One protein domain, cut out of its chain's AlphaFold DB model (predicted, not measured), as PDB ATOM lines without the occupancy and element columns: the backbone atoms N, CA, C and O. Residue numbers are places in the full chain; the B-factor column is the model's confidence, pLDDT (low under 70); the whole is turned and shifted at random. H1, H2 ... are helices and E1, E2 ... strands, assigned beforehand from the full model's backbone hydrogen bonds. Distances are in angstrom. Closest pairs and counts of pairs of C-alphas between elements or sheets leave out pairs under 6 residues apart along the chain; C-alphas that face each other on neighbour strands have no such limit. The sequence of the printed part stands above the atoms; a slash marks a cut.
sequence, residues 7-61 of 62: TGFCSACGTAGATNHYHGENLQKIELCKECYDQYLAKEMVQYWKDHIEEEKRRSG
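What this domain is: This is residues 7 to 61 of the 62 residues of an uncharacterized protein of Euryarchaeota archaeon (UniProt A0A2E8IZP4). A small head made of a three-stranded antiparallel sheet runs on into one long helix, H1, and residues 45 to 61 stick out from the head like a handle. The printed part has 55 residues with three named strands and one named helix, in the order E1, E2, E3, H1, and is mixed in class. The sheet, in that order, is a meander, each strand the antiparallel neighbour of the one before. The whole is only just loose, close to extended, with a radius of gyration of the C-alphas of 15.0 A and spans of 50 by 19 by 12 A.

Where its parts are: E1, residues 7 to 9, begins at C-alpha 7 (46.182, 20.938, 10.097). E2 is residues 16 to 23, 19.5 A, and E3 residues 29 to 33, 13.0 A. H1, residues 34 to 59, 37.2 A, ends at C-alpha 59 (5.248, 28.854, -10.075).

How they stand to each other: E2 bends by 53 degrees at residue 19. Hairpin E1 and E2 has N 8 and O 17 at 2.9 A; hairpin E2 and E3 has N 20 and O 32 at 2.8 A. H1 only grazes the sheet with residues 34 to 41; the closest C-alphas of E2 and H1, Thr 19 and Lys 34, are 6.6 A apart. In H1 every O i to N i+4 pair is within hydrogen-bond range.

The domain as a whole: The C-alphas farthest apart, Thr 7 and Gly 61, are 50.6 A apart. The printed part has no cut and no long link. Residues 25 to 27 and 61 are under pLDDT 70.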
ATOM      1  N   THR A   7      45.878  20.161   8.893       78.56
ATOM      2  CA  THR A   7      46.182  20.938  10.097       78.56
ATOM      3  C   THR A   7      46.483  22.365   9.663       78.56
ATOM      4  O   THR A   7      47.480  22.590   8.981       78.56
ATOM      5  N   GLY A   8      45.615  23.306  10.030       84.75
ATOM      6  CA  GLY A   8      45.675  24.702   9.597       84.75
ATOM      7  C   GLY A   8      44.969  25.646  10.570       84.75
ATOM      8  O   GLY A   8      44.683  25.277  11.713       84.75
ATOM      9  N   PHE A   9      44.686  26.868  10.121       89.81
ATOM     10  CA  PHE A   9      43.954  27.873  10.897       89.81
ATOM     11  C   PHE A   9      42.560  28.078  10.310       89.81
ATOM     12  O   PHE A   9      42.402  28.293   9.110       89.81
ATOM     13  N   CYS A  10      41.534  28.040  11.157       91.12
ATOM     14  CA  CYS A  10      40.182  28.375  10.730       91.12
ATOM     15  C   CYS A  10      40.113  29.857  10.339       91.12
ATOM     16  O   CYS A  10      40.300  30.728  11.185       91.12
ATOM     17  N   SER A  11      39.775  30.156   9.087       89.81
ATOM     18  CA  SER A  11      39.643  31.533   8.596       89.81
ATOM     19  C   SER A  11      38.484  32.296   9.253       89.81
ATOM     20  O   SER A  11      38.490  33.521   9.261       89.81
ATOM     21  N   ALA A  12      37.493  31.589   9.813       90.12
ATOM     22  CA  ALA A  12      36.331  32.207  10.452       90.12
ATOM     23  C   ALA A  12      36.553  32.551  11.936       90.12
ATOM     24  O   ALA A  12      36.112  33.604  12.384       90.12
ATOM     25  N   CYS A  13      37.217  31.679  12.705       92.38
ATOM     26  CA  CYS A  13      37.394  31.866  14.154       92.38
ATOM     27  C   CYS A  13      38.859  31.954  14.612       92.38
ATOM     28  O   CYS A  13      39.114  32.114  15.801       92.38
ATOM     29  N   GLY A  14      39.831  31.808  13.706       89.94
ATOM     30  CA  GLY A  14      41.268  31.890  13.998       89.94
ATOM     31  C   GLY A  14      41.850  30.703  14.771       89.94
ATOM     32  O   GLY A  14      43.038  30.700  15.083       89.94
ATOM     33  N   THR A  15      41.045  29.686  15.091       90.50
ATOM     34  CA  THR A  15      41.506  28.528  15.871       90.50
ATOM     35  C   THR A  15      42.400  27.622  15.024       90.50
ATOM     36  O   THR A  15      42.033  27.259  13.903       90.50
ATOM     37  N   ALA A  16      43.560  27.248  15.566       88.00
ATOM     38  CA  ALA A  16      44.462  26.269  14.965       88.00
ATOM     39  C   ALA A  16      43.971  24.842  15.236       88.00
ATOM     40  O   ALA A  16      43.566  24.524  16.354       88.00
ATOM     41  N   GLY A  17      44.036  23.962  14.239       86.62
ATOM     42  CA  GLY A  17      43.671  22.560  14.415       86.62
ATOM     43  C   GLY A  17      43.307  21.873  13.110       86.62
ATOM     44  O   GLY A  17      43.765  22.263  12.039       86.62
ATOM     45  N   ALA A  18      42.478  20.833  13.207       87.50
ATOM     46  CA  ALA A  18      41.937  20.149  12.041       87.50
ATOM     47  C   ALA A  18      40.955  21.065  11.291       87.50
ATOM     48  O   ALA A  18      39.883  21.411  11.799       87.50
ATOM     49  N   THR A  19      41.320  21.428  10.069       88.81
ATOM     50  CA  THR A  19      40.529  22.216   9.135       88.81
ATOM     51  C   THR A  19      40.108  21.377   7.930       88.81
ATOM     52  O   THR A  19      40.698  20.351   7.580       88.81
ATOM     53  N   ASN A  20      39.033  21.825   7.294       87.62
ATOM     54  CA  ASN A  20      38.534  21.324   6.026       87.62
ATOM     55  C   ASN A  20      38.440  22.483   5.037       87.62
ATOM     56  O   ASN A  20      38.173  23.623   5.423       87.62
ATOM     57  N   HIS A  21      38.605  22.175   3.754       86.88
ATOM     58  CA  HIS A  21      38.310  23.131   2.697       86.88
ATOM     59  C   HIS A  21      36.807  23.204   2.461       86.88
ATOM     60  O   HIS A  21      36.166  22.213   2.109       86.88
ATOM     61  N   TYR A  22      36.271  24.400   2.624       84.44
ATOM     62  CA  TYR A  22      34.926  24.756   2.233       84.44
ATOM     63  C   TYR A  22      34.942  25.437   0.863       84.44
ATOM     64  O   TYR A  22      35.805  26.274   0.587       84.44
ATOM     65  N   HIS A  23      33.999  25.037   0.010       81.94
ATOM     66  CA  HIS A  23      33.795  25.571  -1.330       81.94
ATOM     67  C   HIS A  23      32.435  26.270  -1.343       81.94
ATOM     68  O   HIS A  23      31.424  25.602  -1.518       81.94
ATOM     69  N   GLY A  24      32.418  27.581  -1.104       71.19
ATOM     70  CA  GLY A  24      31.191  28.375  -1.226       71.19
ATOM     71  C   GLY A  24      30.898  28.774  -2.676       71.19
ATOM     72  O   GLY A  24      31.657  28.443  -3.592       71.19
ATOM     73  N   GLU A  25      29.847  29.576  -2.865       67.88
ATOM     74  CA  GLU A  25      29.352  30.056  -4.171       67.88
ATOM     75  C   GLU A  25      30.431  30.674  -5.083       67.88
ATOM     76  O   GLU A  25      30.379  30.529  -6.301       67.88
ATOM     77  N   ASN A  26      31.460  31.306  -4.509       65.50
ATOM     78  CA  ASN A  26      32.534  31.961  -5.264       65.50
ATOM     79  C   ASN A  26      33.714  31.039  -5.629       65.50
ATOM     80  O   ASN A  26      34.764  31.532  -6.040       65.50
ATOM     81  N   LEU A  27      33.599  29.719  -5.422       66.19
ATOM     82  CA  LEU A  27      34.668  28.720  -5.617       66.19
ATOM     83  C   LEU A  27      35.959  28.986  -4.816       66.19
ATOM     84  O   LEU A  27      36.964  28.290  -4.992       66.19
ATOM     85  N   GLN A  28      35.945  29.967  -3.911       73.19
ATOM     86  CA  GLN A  28      37.068  30.262  -3.037       73.19
ATOM     87  C   GLN A  28      37.217  29.139  -2.012       73.19
ATOM     88  O   GLN A  28      36.252  28.748  -1.356       73.19
ATOM     89  N   LYS A  29      38.441  28.617  -1.889       79.50
ATOM     90  CA  LYS A  29      38.784  27.626  -0.868       79.50
ATOM     91  C   LYS A  29      38.976  28.353   0.452       79.50
ATOM     92  O   LYS A  29      39.942  29.095   0.600       79.50
ATOM     93  N   ILE A  30      38.065  28.127   1.389       87.50
ATOM     94  CA  ILE A  30      38.172  28.653   2.750       87.50
ATOM     95  C   ILE A  30      38.562  27.498   3.667       87.50
ATOM     96  O   ILE A  30      37.939  26.438   3.625       87.50
ATOM     97  N   GLU A  31      39.588  27.683   4.493       90.56
ATOM     98  CA  GLU A  31      39.948  26.708   5.521       90.56
ATOM     99  C   GLU A  31      39.102  26.950   6.768       90.56
ATOM    100  O   GLU A  31      39.199  27.999   7.404       90.56
ATOM    101  N   LEU A  32      38.257  25.987   7.130       90.31
ATOM    102  CA  LEU A  32      37.361  26.093   8.280       90.31
ATOM    103  C   LEU A  32      37.565  24.920   9.233       90.31
ATOM    104  O   LEU A  32      37.716  23.777   8.800       90.31
ATOM    105  N   CYS A  33      37.515  25.180  10.541       92.56
ATOM    106  CA  CYS A  33      37.323  24.105  11.512       92.56
ATOM    107  C   CYS A  33      35.945  23.458  11.301       92.56
ATOM    108  O   CYS A  33      35.058  24.053  10.686       92.56
ATOM    109  N   LYS A  34      35.746  22.246  11.832       90.19
ATOM    110  CA  LYS A  34      34.487  21.498  11.672       90.19
ATOM    111  C   LYS A  34      33.251  22.327  12.051       90.19
ATOM    112  O   LYS A  34      32.284  22.346  11.305       90.19
ATOM    113  N   GLU A  35      33.290  23.030  13.178       92.31
ATOM    114  CA  GLU A  35      32.139  23.801  13.667       92.31
ATOM    115  C   GLU A  35      31.782  24.958  12.728       92.31
ATOM    116  O   GLU A  35      30.618  25.140  12.377       92.31
ATOM    117  N   CYS A  36      32.783  25.713  12.268       91.56
ATOM    118  CA  CYS A  36      32.556  26.783  11.301       91.56
ATOM    119  C   CYS A  36      32.136  26.229   9.936       91.56
ATOM    120  O   CYS A  36      31.275  26.815   9.290       91.56
ATOM    121  N   TYR A  37      32.695  25.095   9.511       90.62
ATOM    122  CA  TYR A  37      32.289  24.414   8.284       90.62
ATOM    123  C   TYR A  37      30.798  24.048   8.321       90.62
ATOM    124  O   TYR A  37      30.056  24.397   7.406       90.62
ATOM    125  N   ASP A  38      30.347  23.422   9.412       90.31
ATOM    126  CA  ASP A  38      28.952  23.014   9.595       90.31
ATOM    127  C   ASP A  38      28.003  24.230   9.590       90.31
ATOM    128  O   ASP A  38      26.925  24.176   8.998       90.31
ATOM    129  N   GLN A  39      28.411  25.359  10.185       91.31
ATOM    130  CA  GLN A  39      27.631  26.603  10.159       91.31
ATOM    131  C   GLN A  39      27.510  27.209   8.757       91.31
ATOM    132  O   GLN A  39      26.440  27.700   8.394       91.31
ATOM    133  N   TYR A  40      28.596  27.215   7.981       88.69
ATOM    134  CA  TYR A  40      28.583  27.716   6.606       88.69
ATOM    135  C   TYR A  40      27.684  26.847   5.723       88.69
ATOM    136  O   TYR A  40      26.795  27.375   5.058       88.69
ATOM    137  N   LEU A  41      27.831  25.523   5.814       87.81
ATOM    138  CA  LEU A  41      26.981  24.579   5.093       87.81
ATOM    139  C   LEU A  41      25.502  24.749   5.468       87.81
ATOM    140  O   LEU A  41      24.638  24.795   4.597       87.81
ATOM    141  N   ALA A  42      25.191  24.896   6.759       89.25
ATOM    142  CA  ALA A  42      23.820  25.117   7.207       89.25
ATOM    143  C   ALA A  42      23.217  26.405   6.623       89.25
ATOM    144  O   ALA A  42      22.049  26.403   6.234       89.25
ATOM    145  N   LYS A  43      23.996  27.492   6.523       87.81
ATOM    146  CA  LYS A  43      23.540  28.748   5.905       87.81
ATOM    147  C   LYS A  43      23.208  28.570   4.425       87.81
ATOM    148  O   LYS A  43      22.146  29.025   4.012       87.81
ATOM    149  N   GLU A  44      24.063  27.890   3.661       86.12
ATOM    150  CA  GLU A  44      23.796  27.595   2.245       86.12
ATOM    151  C   GLU A  44      22.543  26.747   2.072       86.12
ATOM    152  O   GLU A  44      21.678  27.088   1.269       86.12
ATOM    153  N   MET A  45      22.395  25.685   2.867       87.62
ATOM    154  CA  MET A  45      21.201  24.846   2.800       87.62
ATOM    155  C   MET A  45      19.942  25.660   3.111       87.62
ATOM    156  O   MET A  45      18.951  25.555   2.395       87.62
ATOM    157  N   VAL A  46      19.969  26.507   4.145       89.81
ATOM    158  CA  VAL A  46      18.839  27.388   4.482       89.81
ATOM    159  C   VAL A  46      18.526  28.359   3.344       89.81
ATOM    160  O   VAL A  46      17.348  28.579   3.064       89.81
ATOM    161  N   GLN A  47      19.541  28.938   2.699       86.81
ATOM    162  CA  GLN A  47      19.331  29.836   1.567       86.81
ATOM    163  C   GLN A  47      18.706  29.093   0.382       86.81
ATOM    164  O   GLN A  47      17.659  29.512  -0.100       86.81
ATOM    165  N   TYR A  48      19.251  27.930   0.020       88.12
ATOM    166  CA  TYR A  48      18.694  27.062  -1.016       88.12
ATOM    167  C   TYR A  48      17.210  26.751  -0.780       88.12
ATOM    168  O   TYR A  48      16.389  26.867  -1.688       88.12
ATOM    169  N   TRP A  49      16.837  26.398   0.456       89.25
ATOM    170  CA  TRP A  49      15.439  26.134   0.798       89.25
ATOM    171  C   TRP A  49      14.550  27.374   0.670       89.25
ATOM    172  O   TRP A  49      13.414  27.253   0.216       89.25
ATOM    173  N   LYS A  50      15.036  28.562   1.056       90.56
ATOM    174  CA  LYS A  50      14.286  29.818   0.886       90.56
ATOM    175  C   LYS A  50      14.043  30.117  -0.587       90.56
ATOM    176  O   LYS A  50      12.892  30.335  -0.958       90.56
ATOM    177  N   ASP A  51      15.090  30.044  -1.403       90.44
ATOM    178  CA  ASP A  51      15.011  30.301  -2.841       90.44
ATOM    179  C   ASP A  51      14.055  29.311  -3.513       90.44
ATOM    180  O   ASP A  51      13.211  29.695  -4.322       90.44
ATOM    181  N   HIS A  52      14.113  28.037  -3.110       90.06
ATOM    182  CA  HIS A  52      13.205  27.013  -3.613       90.06
ATOM    183  C   HIS A  52      11.742  27.286  -3.222       90.06
ATOM    184  O   HIS A  52      10.848  27.166  -4.056       90.06
ATOM    185  N   ILE A  53      11.473  27.717  -1.984       90.12
ATOM    186  CA  ILE A  53      10.118  28.105  -1.552       90.12
ATOM    187  C   ILE A  53       9.609  29.318  -2.344       90.12
ATOM    188  O   ILE A  53       8.431  29.368  -2.700       90.12
ATOM    189  N   GLU A  54      10.459  30.311  -2.603       91.25
ATOM    190  CA  GLU A  54      10.096  31.482  -3.408       91.25
ATOM    191  C   GLU A  54       9.830  31.115  -4.869       91.25
ATOM    192  O   GLU A  54       8.860  31.597  -5.462       91.25
ATOM    193  N   GLU A  55      10.628  30.210  -5.435       89.69
ATOM    194  CA  GLU A  55      10.386  29.675  -6.770       89.69
ATOM    195  C   GLU A  55       9.037  28.950  -6.850       89.69
ATOM    196  O   GLU A  55       8.257  29.212  -7.771       89.69
ATOM    197  N   GLU A  56       8.726  28.090  -5.881       88.88
ATOM    198  CA  GLU A  56       7.453  27.367  -5.840       88.88
ATOM    199  C   GLU A  56       6.262  28.321  -5.656       88.88
ATOM    200  O   GLU A  56       5.246  28.177  -6.342       88.88
ATOM    201  N   LYS A  57       6.396  29.373  -4.833       88.19
ATOM    202  CA  LYS A  57       5.391  30.451  -4.748       88.19
ATOM    203  C   LYS A  57       5.154  31.095  -6.115       88.19
ATOM    204  O   LYS A  57       4.006  31.153  -6.553       88.19
ATOM    205  N   ARG A  58       6.220  31.488  -6.825       87.88
ATOM    206  CA  ARG A  58       6.139  32.094  -8.167       87.88
ATOM    207  C   ARG A  58       5.479  31.162  -9.187       87.88
ATOM    208  O   ARG A  58       4.664  31.615  -9.986       87.88
ATOM    209  N   ARG A  59       5.823  29.870  -9.172       86.06
ATOM    210  CA  ARG A  59       5.248  28.854 -10.075       86.06
ATOM    211  C   ARG A  59       3.772  28.594  -9.789       86.06
ATOM    212  O   ARG A  59       3.001  28.403 -10.723       86.06
ATOM    213  N   SER A  60       3.377  28.619  -8.518       85.00
ATOM    214  CA  SER A  60       1.990  28.392  -8.098       85.00
ATOM    215  C   SER A  60       1.039  29.569  -8.371       85.00
ATOM    216  O   SER A  60      -0.165  29.421  -8.174       85.00
ATOM    217  N   GLY A  61       1.549  30.711  -8.857       65.12
ATOM    218  CA  GLY A  61       0.736  31.833  -9.344       65.12
ATOM    219  C   GLY A  61      -0.144  32.514  -8.289       65.12
ATOM    220  O   GLY A  61      -1.162  33.099  -8.657       65.12
TER     221      GLY A  61